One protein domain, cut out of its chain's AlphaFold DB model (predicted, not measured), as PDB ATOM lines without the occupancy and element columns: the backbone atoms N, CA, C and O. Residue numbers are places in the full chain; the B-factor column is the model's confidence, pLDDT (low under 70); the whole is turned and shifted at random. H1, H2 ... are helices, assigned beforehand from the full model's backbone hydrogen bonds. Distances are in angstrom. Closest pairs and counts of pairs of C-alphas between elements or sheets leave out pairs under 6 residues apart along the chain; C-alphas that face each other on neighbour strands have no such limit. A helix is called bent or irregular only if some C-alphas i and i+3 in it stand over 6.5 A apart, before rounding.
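AT A GLANCE: This is residues 67 to 134, 272 to 285 and 323 to 327 of the 330 residues of the protein "AcrR family transcriptional regulator" of Actinomadura namibiensis (UniProt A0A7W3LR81). The model is an open U of helices: H1 and H3 are its two long arms with a gap between them, and H2 is the short base joining them at one end. H4 crosses the part of H3 away from H2 and packs on its residues 120 to 129. The printed part has 87 residues with four named helices, H1, H2, H3 and H4 in chain order, and no named strand; its class is all helix. The whole is compact, with a radius of gyration of the C-alphas of 13.8 A, and the C-alphas span 37 by 29 by 24 A.

HOW THE PARTS SIT: Start at Asp 67 and go along residues 67 to 77 to reach H1, residues 78 to 95. One residue further on, over a tight link, begins H2, residues 97 to 108. H1 and H2 are close but not clearly touching: their closest C-alphas, of Trp 93 and Met 100, are 7.0 A apart, and their lines are about perpendicular at 87 degrees. Another tight link leads to H3, residues 110 to 129. H2 touches H3 with residues 102 to 107 alone, at a steep tilt of 58 degrees, opposite ways; look at Ala 106 and Ala 113, whose C-alphas are the closest at 4.2 A. Across the cut comes H4, residues 272 to 285, which touches H3 at a steep tilt of 63 degrees, opposite ways. Their closest C-alphas, of Gln 125 and Ala 279, are 5.7 A apart. H1 is apart from H3 and from H4, and H2 is apart from H4. In H4 every O i to N i+4 pair is within hydrogen-bond range; the counts are 12 of 14 in H1, 6 of 8 in H2 and 14 of 16 in H3.

IN THESE COORDINATES: Find C-alpha 78 at (225.748, 258.856, 211.973); from there H1 runs 26.3 A to C-alpha 95. It is irregular, with C-alphas 79 and 82 at 7.3 A. H2 runs 17.4 A from C-alpha 97 to C-alpha 108. H3, the longest helix by residues, begins at C-alpha 110, at (257.424, 262.495, 194.085), and runs 27.3 A to C-alpha 129; it is only just irregular, with C-alphas 122 and 125 at 6.6 A. H4 runs 20.2 A from C-alpha 272 to C-alpha 285, at (237.689, 254.884, 197.406).

THE WHOLE: The two C-alphas farthest apart are those of Gly 75 and Thr 108, at 40.1 A. Residues 135 to 271 are not printed, and C-alphas 134 and 272 are 10.1 A apart across that cut. Residues 286 to 322 are not printed either, with 15.2 A between C-alphas 285 and 323. The mean pLDDT of the printed part is 81.7; look for values under 70 at residues 132 to 134, 272 to 273 and 323 to 327.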
ATOM      1  N   ASP A  67     243.362 272.878 200.781       73.88
ATOM      2  CA  ASP A  67     242.331 272.642 201.777       73.88
ATOM      3  C   ASP A  67     241.229 271.768 201.160       73.88
ATOM      4  O   ASP A  67     240.566 272.157 200.183       73.88
ATOM      5  N   LEU A  68     241.040 270.566 201.721       78.25
ATOM      6  CA  LEU A  68     239.938 269.667 201.365       78.25
ATOM      7  C   LEU A  68     238.571 270.266 201.735       78.25
ATOM      8  O   LEU A  68     237.549 269.794 201.228       78.25
ATOM      9  N   ARG A  69     238.548 271.303 202.586       79.81
ATOM     10  CA  ARG A  69     237.352 271.993 203.086       79.81
ATOM     11  C   ARG A  69     236.326 271.008 203.621       79.81
ATOM     12  O   ARG A  69     235.152 271.106 203.278       79.81
ATOM     13  N   LEU A  70     236.781 270.009 204.378       80.69
ATOM     14  CA  LEU A  70     235.906 268.947 204.872       80.69
ATOM     15  C   LEU A  70     234.700 269.573 205.590       80.69
ATOM     16  O   LEU A  70     234.880 270.491 206.393       80.69
ATOM     17  N   PRO A  71     233.471 269.126 205.280       81.56
ATOM     18  CA  PRO A  71     232.279 269.756 205.811       81.56
ATOM     19  C   PRO A  71     232.232 269.539 207.319       81.56
ATOM     20  O   PRO A  71     232.613 268.475 207.807       81.56
ATOM     21  N   ASP A  72     231.702 270.515 208.052       77.75
ATOM     22  CA  ASP A  72     231.411 270.303 209.464       77.75
ATOM     23  C   ASP A  72     230.310 269.248 209.595       77.75
ATOM     24  O   ASP A  72     229.144 269.469 209.255       77.75
ATOM     25  N   LEU A  73     230.710 268.069 210.050       74.81
ATOM     26  CA  LEU A  73     229.842 266.920 210.225       74.81
ATOM     27  C   LEU A  73     229.184 266.890 211.614       74.81
ATOM     28  O   LEU A  73     228.372 265.993 211.858       74.81
ATOM     29  N   THR A  74     229.473 267.845 212.509       74.00
ATOM     30  CA  THR A  74     228.802 267.931 213.812       74.00
ATOM     31  C   THR A  74     227.281 268.033 213.631       74.00
ATOM     32  O   THR A  74     226.771 268.667 212.708       74.00
ATOM     33  N   GLY A  75     226.531 267.283 214.442       73.50
ATOM     34  CA  GLY A  75     225.069 267.191 214.326       73.50
ATOM     35  C   GLY A  75     224.538 266.378 213.134       73.50
ATOM     36  O   GLY A  75     223.328 266.196 213.026       73.50
ATOM     37  N   THR A  76     225.399 265.840 212.259       80.56
ATOM     38  CA  THR A  76     224.956 264.916 211.200       80.56
ATOM     39  C   THR A  76     224.593 263.565 211.820       80.56
ATOM     40  O   THR A  76     225.427 262.995 212.530       80.56
ATOM     41  N   PRO A  77     223.403 263.004 211.535       83.69
ATOM     42  CA  PRO A  77     223.081 261.632 211.913       83.69
ATOM     43  C   PRO A  77     224.158 260.664 211.413       83.69
ATOM     44  O   PRO A  77     224.607 260.780 210.269       83.69
ATOM     45  N   ARG A  78     224.602 259.733 212.271       80.62
ATOM     46  CA  ARG A  78     225.748 258.856 211.973       80.62
ATOM     47  C   ARG A  78     225.565 258.071 210.678       80.62
ATOM     48  O   ARG A  78     226.546 257.899 209.973       80.62
ATOM     49  N   ASP A  79     224.340 257.674 210.348       83.00
ATOM     50  CA  ASP A  79     223.924 256.950 209.137       83.00
ATOM     51  C   ASP A  79     223.995 257.779 207.839       83.00
ATOM     52  O   ASP A  79     223.903 257.232 206.740       83.00
ATOM     53  N   ARG A  80     224.160 259.105 207.942       87.38
ATOM     54  CA  ARG A  80     224.181 260.033 206.798       87.38
ATOM     55  C   ARG A  80     225.552 260.625 206.497       87.38
ATOM     56  O   ARG A  80     225.704 261.304 205.478       87.38
ATOM     57  N   ILE A  81     226.547 260.369 207.343       88.69
ATOM     58  CA  ILE A  81     227.891 260.945 207.213       88.69
ATOM     59  C   ILE A  81     228.525 260.557 205.874       88.69
ATOM     60  O   ILE A  81     229.030 261.424 205.163       88.69
ATOM     61  N   GLY A  82     228.438 259.285 205.482       89.75
ATOM     62  CA  GLY A  82     229.029 258.789 204.240       89.75
ATOM     63  C   GLY A  82     228.452 259.463 202.997       89.75
ATOM     64  O   GLY A  82     229.207 259.872 202.118       89.75
ATOM     65  N   ARG A  83     227.128 259.672 202.943       92.06
ATOM     66  CA  ARG A  83     226.483 260.421 201.845       92.06
ATOM     67  C   ARG A  83     226.907 261.887 201.826       92.06
ATOM     68  O   ARG A  83     227.157 262.424 200.752       92.06
ATOM     69  N   ARG A  84     227.011 262.527 202.996       91.31
ATOM     70  CA  ARG A  84     227.435 263.930 203.105       91.31
ATOM     71  C   ARG A  84     228.882 264.121 202.643       91.31
ATOM     72  O   ARG A  84     229.147 265.041 201.877       91.31
ATOM     73  N   ILE A  85     229.785 263.225 203.044       90.50
ATOM     74  CA  ILE A  85     231.177 263.222 202.580       90.50
ATOM     75  C   ILE A  85     231.263 262.916 201.085       90.50
ATOM     76  O   ILE A  85     231.958 263.634 200.375       90.50
ATOM     77  N   ALA A  86     230.544 261.905 200.585       92.69
ATOM     78  CA  ALA A  86     230.539 261.584 199.158       92.69
ATOM     79  C   ALA A  86     230.088 262.786 198.314       92.69
ATOM     80  O   ALA A  86     230.754 263.128 197.342       92.69
ATOM     81  N   GLY A  87     229.000 263.454 198.714       93.19
ATOM     82  CA  GLY A  87     228.505 264.647 198.028       93.19
ATOM     83  C   GLY A  87     229.523 265.781 198.036       93.19
ATOM     84  O   GLY A  87     229.846 266.309 196.979       93.19
ATOM     85  N   HIS A  88     230.090 266.081 199.209       91.56
ATOM     86  CA  HIS A  88     231.126 267.105 199.354       91.56
ATOM     87  C   HIS A  88     232.334 266.844 198.460       91.56
ATOM     88  O   HIS A  88     232.821 267.742 197.787       91.56
ATOM     89  N   VAL A  89     232.824 265.606 198.449       89.44
ATOM     90  CA  VAL A  89     233.980 265.218 197.645       89.44
ATOM     91  C   VAL A  89     233.691 265.430 196.159       89.44
ATOM     92  O   VAL A  89     234.523 266.016 195.478       89.44
ATOM     93  N   ILE A  90     232.524 265.015 195.658       91.25
ATOM     94  CA  ILE A  90     232.153 265.231 194.251       91.25
ATOM     95  C   ILE A  90     232.041 266.721 193.922       91.25
ATOM     96  O   ILE A  90     232.662 267.158 192.958       91.25
ATOM     97  N   ASP A  91     231.370 267.516 194.761       90.44
ATOM     98  CA  ASP A  91     231.288 268.974 194.576       90.44
ATOM     99  C   ASP A  91     232.677 269.618 194.536       90.44
ATOM    100  O   ASP A  91     232.952 270.528 193.754       90.44
ATOM    101  N   ARG A  92     233.582 269.116 195.379       87.31
ATOM    102  CA  ARG A  92     234.952 269.601 195.497       87.31
ATOM    103  C   ARG A  92     235.806 269.264 194.275       87.31
ATOM    104  O   ARG A  92     236.709 270.044 193.973       87.31
ATOM    105  N   TRP A  93     235.552 268.138 193.606       87.88
ATOM    106  CA  TRP A  93     236.215 267.759 192.353       87.88
ATOM    107  C   TRP A  93     235.621 268.474 191.138       87.88
ATOM    108  O   TRP A  93     236.373 268.873 190.254       87.88
ATOM    109  N   ASP A  94     234.300 268.668 191.109       86.31
ATOM    110  CA  ASP A  94     233.615 269.392 190.034       86.31
ATOM    111  C   ASP A  94     233.928 270.901 190.075       86.31
ATOM    112  O   ASP A  94     233.973 271.554 189.034       86.31
ATOM    113  N   GLY A  95     234.155 271.458 191.271       81.31
ATOM    114  CA  GLY A  95     234.358 272.892 191.486       81.31
ATOM    115  C   GLY A  95     235.810 273.374 191.556       81.31
ATOM    116  O   GLY A  95     236.022 274.586 191.583       81.31
ATOM    117  N   ASP A  96     236.809 272.489 191.624       77.06
ATOM    118  CA  ASP A  96     238.210 272.911 191.746       77.06
ATOM    119  C   ASP A  96     239.210 271.957 191.066       77.06
ATOM    120  O   ASP A  96     239.529 270.860 191.535       77.06
ATOM    121  N   GLU A  97     239.794 272.462 189.981       77.31
ATOM    122  CA  GLU A  97     240.798 271.791 189.155       77.31
ATOM    123  C   GLU A  97     242.155 271.619 189.860       77.31
ATOM    124  O   GLU A  97     242.970 270.794 189.445       77.31
ATOM    125  N   THR A  98     242.407 272.351 190.947       82.88
ATOM    126  CA  THR A  98     243.673 272.364 191.700       82.88
ATOM    127  C   THR A  98     243.958 270.985 192.297       82.88
ATOM    128  O   THR A  98     245.055 270.440 192.141       82.88
ATOM    129  N   LEU A  99     242.949 270.360 192.914       81.56
ATOM    130  CA  LEU A  99     243.074 269.016 193.485       81.56
ATOM    131  C   LEU A  99     243.275 267.957 192.386       81.56
ATOM    132  O   LEU A  99     244.076 267.033 192.550       81.56
ATOM    133  N   MET A 100     242.617 268.123 191.232       84.50
ATOM    134  CA  MET A 100     242.810 267.259 190.060       84.50
ATOM    135  C   MET A 100     244.212 267.398 189.464       84.50
ATOM    136  O   MET A 100     244.833 266.403 189.084       84.50
ATOM    137  N   ALA A 101     244.736 268.621 189.386       84.75
ATOM    138  CA  ALA A 101     246.101 268.884 188.956       84.75
ATOM    139  C   ALA A 101     247.110 268.211 189.896       84.75
ATOM    140  O   ALA A 101     248.026 267.540 189.419       84.75
ATOM    141  N   LEU A 102     246.892 268.281 191.214       86.00
ATOM    142  CA  LEU A 102     247.737 267.590 192.187       86.00
ATOM    143  C   LEU A 102     247.688 266.069 192.012       86.00
ATOM    144  O   LEU A 102     248.738 265.431 192.013       86.00
ATOM    145  N   LEU A 103     246.500 265.484 191.826       86.25
ATOM    146  CA  LEU A 103     246.351 264.043 191.609       86.25
ATOM    147  C   LEU A 103     247.108 263.576 190.356       86.25
ATOM    148  O   LEU A 103     247.830 262.582 190.410       86.25
ATOM    149  N   ARG A 104     247.002 264.318 189.245       84.62
ATOM    150  CA  ARG A 104     247.763 264.037 188.013       84.62
ATOM    151  C   ARG A 104     249.272 264.148 188.243       84.62
ATOM    152  O   ARG A 104     250.028 263.274 187.815       84.62
ATOM    153  N   ALA A 105     249.710 265.189 188.951       86.19
ATOM    154  CA  ALA A 105     251.116 265.399 189.267       86.19
ATOM    155  C   ALA A 105     251.672 264.313 190.200       86.19
ATOM    156  O   ALA A 105     252.812 263.893 190.020       86.19
ATOM    157  N   ALA A 106     250.887 263.815 191.159       87.75
ATOM    158  CA  ALA A 106     251.319 262.820 192.141       87.75
ATOM    159  C   ALA A 106     251.768 261.492 191.512       87.75
ATOM    160  O   ALA A 106     252.639 260.826 192.066       87.75
ATOM    161  N   VAL A 107     251.237 261.132 190.340       87.19
ATOM    162  CA  VAL A 107     251.628 259.910 189.612       87.19
ATOM    163  C   VAL A 107     253.041 260.013 189.028       87.19
ATOM    164  O   VAL A 107     253.739 259.014 188.895       87.19
ATOM    165  N   THR A 108     253.478 261.223 188.677       85.31
ATOM    166  CA  THR A 108     254.720 261.461 187.921       85.31
ATOM    167  C   THR A 108     255.781 262.219 188.720       85.31
ATOM    168  O   THR A 108     256.958 262.195 188.364       85.31
ATOM    169  N   HIS A 109     255.398 262.864 189.824       83.94
ATOM    170  CA  HIS A 109     256.257 263.743 190.608       83.94
ATOM    171  C   HIS A 109     256.231 263.360 192.099       83.94
ATOM    172  O   HIS A 109     255.223 263.589 192.775       83.94
ATOM    173  N   PRO A 110     257.357 262.892 192.675       83.88
ATOM    174  CA  PRO A 110     257.424 262.495 194.085       83.88
ATOM    175  C   PRO A 110     257.009 263.595 195.069       83.88
ATOM    176  O   PRO A 110     256.385 263.309 196.083       83.88
ATOM    177  N   ALA A 111     257.305 264.860 194.753       82.38
ATOM    178  CA  ALA A 111     256.915 266.000 195.586       82.38
ATOM    179  C   ALA A 111     255.388 266.199 195.649       82.38
ATOM    180  O   ALA A 111     254.859 266.561 196.693       82.38
ATOM    181  N   ALA A 112     254.673 265.932 194.552       86.06
ATOM    182  CA  ALA A 112     253.214 265.983 194.535       86.06
ATOM    183  C   ALA A 112     252.602 264.803 195.301       86.06
ATOM    184  O   ALA A 112     251.640 264.983 196.046       86.06
ATOM    185  N   ALA A 113     253.206 263.614 195.196       87.31
ATOM    186  CA  ALA A 113     252.821 262.470 196.017       87.31
ATOM    187  C   ALA A 113     253.051 262.729 197.516       87.31
ATOM    188  O   ALA A 113     252.229 262.328 198.336       87.31
ATOM    189  N   GLU A 114     254.149 263.402 197.879       87.38
ATOM    190  CA  GLU A 114     254.418 263.830 199.259       87.38
ATOM    191  C   GLU A 114     253.331 264.773 199.759       87.38
ATOM    192  O   GLU A 114     252.737 264.532 200.806       87.38
ATOM    193  N   ARG A 115     252.982 265.782 198.954       86.62
ATOM    194  CA  ARG A 115     251.922 266.724 199.306       86.62
ATOM    195  C   ARG A 115     250.575 266.026 199.519       86.62
ATOM    196  O   ARG A 115     249.877 266.333 200.478       86.62
ATOM    197  N   MET A 116     250.225 265.044 198.684       87.25
ATOM    198  CA  MET A 116     249.012 264.238 198.877       87.25
ATOM    199  C   MET A 116     249.044 263.445 200.197       87.25
ATOM    200  O   MET A 116     248.039 263.377 200.906       87.25
ATOM    201  N   ARG A 117     250.204 262.879 200.560       88.75
ATOM    202  CA  ARG A 117     250.401 262.162 201.832       88.75
ATOM    203  C   ARG A 117     250.317 263.094 203.043       88.75
ATOM    204  O   ARG A 117     249.717 262.723 204.050       88.75
ATOM    205  N   GLU A 118     250.827 264.317 202.934       89.06
ATOM    206  CA  GLU A 118     250.659 265.346 203.963       89.06
ATOM    207  C   GLU A 118     249.190 265.746 204.140       89.06
ATOM    208  O   GLU A 118     248.717 265.802 205.272       89.06
ATOM    209  N   ILE A 119     248.446 265.992 203.054       86.75
ATOM    210  CA  ILE A 119     247.005 266.307 203.113       86.75
ATOM    211  C   ILE A 119     246.246 265.179 203.823       86.75
ATOM    212  O   ILE A 119     245.446 265.426 204.724       86.75
ATOM    213  N   PHE A 120     246.539 263.931 203.461       87.44
ATOM    214  CA  PHE A 120     245.956 262.758 204.100       87.44
ATOM    215  C   PHE A 120     246.197 262.736 205.619       87.44
ATOM    216  O   PHE A 120     245.246 262.597 206.392       87.44
ATOM    217  N   ALA A 121     247.449 262.918 206.046       87.25
ATOM    218  CA  ALA A 121     247.832 262.858 207.455       87.25
ATOM    219  C   ALA A 121     247.327 264.057 208.277       87.25
ATOM    220  O   ALA A 121     246.979 263.910 209.444       87.25
ATOM    221  N   THR A 122     247.283 265.248 207.676       88.19
ATOM    222  CA  THR A 122     246.974 266.499 208.391       88.19
ATOM    223  C   THR A 122     245.499 266.881 208.362       88.19
ATOM    224  O   THR A 122     245.055 267.594 209.255       88.19
ATOM    225  N   GLN A 123     244.731 266.413 207.373       88.00
ATOM    226  CA  GLN A 123     243.328 266.808 207.204       88.00
ATOM    227  C   GLN A 123     242.375 265.619 207.303       88.00
ATOM    228  O   GLN A 123     241.428 265.659 208.089       88.00
ATOM    229  N   LEU A 124     242.619 264.540 206.551       85.00
ATOM    230  CA  LEU A 124     241.670 263.425 206.486       85.00
ATOM    231  C   LEU A 124     241.691 262.562 207.754       85.00
ATOM    232  O   LEU A 124     240.631 262.246 208.296       85.00
ATOM    233  N   GLN A 125     242.879 262.192 208.243       85.38
ATOM    234  CA  GLN A 125     243.008 261.385 209.461       85.38
ATOM    235  C   GLN A 125     242.388 262.068 210.695       85.38
ATOM    236  O   GLN A 125     241.565 261.425 211.354       85.38
ATOM    237  N   PRO A 126     242.681 263.352 211.005       85.56
ATOM    238  CA  PRO A 126     242.075 264.023 212.155       85.56
ATOM    239  C   PRO A 126     240.553 264.145 212.045       85.56
ATOM    240  O   PRO A 126     239.850 263.931 213.032       85.56
ATOM    241  N   ALA A 127     240.031 264.419 210.846       82.88
ATOM    242  CA  ALA A 127     238.591 264.497 210.629       82.88
ATOM    243  C   ALA A 127     237.894 263.152 210.888       82.88
ATOM    244  O   ALA A 127     236.839 263.108 211.514       82.88
ATOM    245  N   LEU A 128     238.494 262.035 210.465       81.19
ATOM    246  CA  LEU A 128     237.933 260.699 210.692       81.19
ATOM    247  C   LEU A 128     238.064 260.220 212.137       81.19
ATOM    248  O   LEU A 128     237.189 259.488 212.612       81.19
ATOM    249  N   ALA A 129     239.095 260.665 212.856       82.19
ATOM    250  CA  ALA A 129     239.242 260.398 214.283       82.19
ATOM    251  C   ALA A 129     238.041 260.924 215.094       82.19
ATOM    252  O   ALA A 129     237.690 260.336 216.110       82.19
ATOM    253  N   THR A 130     237.369 261.984 214.627       79.31
ATOM    254  CA  THR A 130     236.169 262.536 215.281       79.31
ATOM    255  C   THR A 130     234.943 261.611 215.186       79.31
ATOM    256  O   THR A 130     234.077 261.649 216.059       79.31
ATOM    257  N   PHE A 131     234.851 260.766 214.152       72.31
ATOM    258  CA  PHE A 131     233.652 259.953 213.866       72.31
ATOM    259  C   PHE A 131     233.849 258.453 214.087       72.31
ATOM    260  O   PHE A 131     232.869 257.713 214.245       72.31
ATOM    261  N   THR A 132     235.103 258.015 214.144       66.81
ATOM    262  CA  THR A 132     235.470 256.638 214.454       66.81
ATOM    263  C   THR A 132     235.112 256.342 215.915       66.81
ATOM    264  O   THR A 132     235.592 257.045 216.804       66.81
ATOM    265  N   PRO A 133     234.247 255.349 216.206       59.69
ATOM    266  CA  PRO A 133     234.067 254.904 217.584       59.69
ATOM    267  C   PRO A 133     235.413 254.418 218.141       59.69
ATOM    268  O   PRO A 133     236.226 253.871 217.397       59.69
ATOM    269  N   ALA A 134     235.653 254.628 219.440       49.22
ATOM    270  CA  ALA A 134     236.810 254.041 220.109       49.22
ATOM    271  C   ALA A 134     236.819 252.518 219.864       49.22
ATOM    272  O   ALA A 134     235.733 251.926 219.832       49.22
ATOM    273  N   SER A 272     245.635 254.398 216.963       55.06
ATOM    274  CA  SER A 272     245.844 255.314 215.832       55.06
ATOM    275  C   SER A 272     245.972 254.538 214.507       55.06
ATOM    276  O   SER A 272     245.614 255.044 213.443       55.06
ATOM    277  N   GLY A 273     246.383 253.264 214.592       60.59
ATOM    278  CA  GLY A 273     246.418 252.315 213.484       60.59
ATOM    279  C   GLY A 273     245.059 252.046 212.827       60.59
ATOM    280  O   GLY A 273     245.017 251.977 211.603       60.59
ATOM    281  N   ASP A 274     243.953 251.966 213.578       79.44
ATOM    282  CA  ASP A 274     242.622 251.713 212.993       79.44
ATOM    283  C   ASP A 274     242.086 252.944 212.245       79.44
ATOM    284  O   ASP A 274     241.652 252.855 211.097       79.44
ATOM    285  N   VAL A 275     242.208 254.136 212.842       82.81
ATOM    286  CA  VAL A 275     241.780 255.389 212.195       82.81
ATOM    287  C   VAL A 275     242.599 255.655 210.933       82.81
ATOM    288  O   VAL A 275     242.037 255.993 209.892       82.81
ATOM    289  N   ALA A 276     243.921 255.472 210.996       84.50
ATOM    290  CA  ALA A 276     244.796 255.632 209.841       84.50
ATOM    291  C   ALA A 276     244.463 254.636 208.721       84.50
ATOM    292  O   ALA A 276     244.415 255.026 207.552       84.50
ATOM    293  N   PHE A 277     244.197 253.376 209.072       86.69
ATOM    294  CA  PHE A 277     243.802 252.336 208.126       86.69
ATOM    295  C   PHE A 277     242.479 252.677 207.432       86.69
ATOM    296  O   PHE A 277     242.390 252.683 206.203       86.69
ATOM    297  N   ARG A 278     241.463 253.056 208.208       87.81
ATOM    298  CA  ARG A 278     240.133 253.414 207.701       87.81
ATOM    299  C   ARG A 278     240.156 254.696 206.877       87.81
ATOM    300  O   ARG A 278     239.503 254.760 205.837       87.81
ATOM    301  N   ALA A 279     240.971 255.674 207.272       88.75
ATOM    302  CA  ALA A 279     241.271 256.836 206.446       88.75
ATOM    303  C   ALA A 279     241.867 256.425 205.102       88.75
ATOM    304  O   ALA A 279     241.444 256.943 204.069       88.75
ATOM    305  N   GLY A 280     242.792 255.462 205.100       90.19
ATOM    306  CA  GLY A 280     243.368 254.889 203.885       90.19
ATOM    307  C   GLY A 280     242.306 254.300 202.955       90.19
ATOM    308  O   GLY A 280     242.327 254.582 201.759       90.19
ATOM    309  N   LEU A 281     241.333 253.558 203.495       92.62
ATOM    310  CA  LEU A 281     240.220 252.994 202.717       92.62
ATOM    311  C   LEU A 281     239.296 254.077 202.139       92.62
ATOM    312  O   LEU A 281     238.935 254.015 200.962       92.62
ATOM    313  N   VAL A 282     238.961 255.105 202.928       91.75
ATOM    314  CA  VAL A 282     238.202 256.276 202.451       91.75
ATOM    315  C   VAL A 282     238.955 256.978 201.320       91.75
ATOM    316  O   VAL A 282     238.375 257.244 200.266       91.75
ATOM    317  N   ALA A 283     240.250 257.241 201.508       90.81
ATOM    318  CA  ALA A 283     241.091 257.890 200.508       90.81
ATOM    319  C   ALA A 283     241.182 257.059 199.223       90.81
ATOM    320  O   ALA A 283     241.003 257.608 198.140       90.81
ATOM    321  N   ALA A 284     241.394 255.744 199.322       93.44
ATOM    322  CA  ALA A 284     241.452 254.852 198.167       93.44
ATOM    323  C   ALA A 284     240.144 254.873 197.364       93.44
ATOM    324  O   ALA A 284     240.174 254.993 196.139       93.44
ATOM    325  N   GLN A 285     238.999 254.832 198.051       94.56
ATOM    326  CA  GLN A 285     237.689 254.884 197.406       94.56
ATOM    327  C   GLN A 285     237.469 256.209 196.664       94.56
ATOM    328  O   GLN A 285     237.010 256.213 195.520       94.56
ATOM    329  N   GLY A 323     232.770 252.184 210.988       69.44
ATOM    330  CA  GLY A 323     233.492 251.001 211.457       69.44
ATOM    331  C   GLY A 323     232.567 249.822 211.703       69.44
ATOM    332  O   GLY A 323     232.905 248.937 212.481       69.44
ATOM    333  N   GLU A 324     231.405 249.799 211.046       60.25
ATOM    334  CA  GLU A 324     230.629 248.569 210.942       60.25
ATOM    335  C   GLU A 324     231.493 247.555 210.195       60.25
ATOM    336  O   GLU A 324     231.796 247.704 209.003       60.25
ATOM    337  N   ALA A 325     231.986 246.595 210.972       43.72
ATOM    338  CA  ALA A 325     233.044 245.690 210.592       43.72
ATOM    339  C   ALA A 325     232.756 244.979 209.259       43.72
ATOM    340  O   ALA A 325     231.623 244.794 208.798       43.72
ATOM    341  N   GLY A 326     233.837 244.541 208.618       44.34
ATOM    342  CA  GLY A 326     233.800 243.356 207.764       44.34
ATOM    343  C   GLY A 326     232.967 242.240 208.412       44.34
ATOM    344  O   GLY A 326     232.887 242.206 209.637       44.34
ATOM    345  N   PRO A 327     232.377 241.309 207.646       39.69
ATOM    346  CA  PRO A 327     231.695 240.141 208.211       39.69
ATOM    347  C   PRO A 327     232.537 239.274 209.174       39.69
ATOM    348  O   PRO A 327     231.983 238.353 209.758       39.69
TER     349      PRO A 327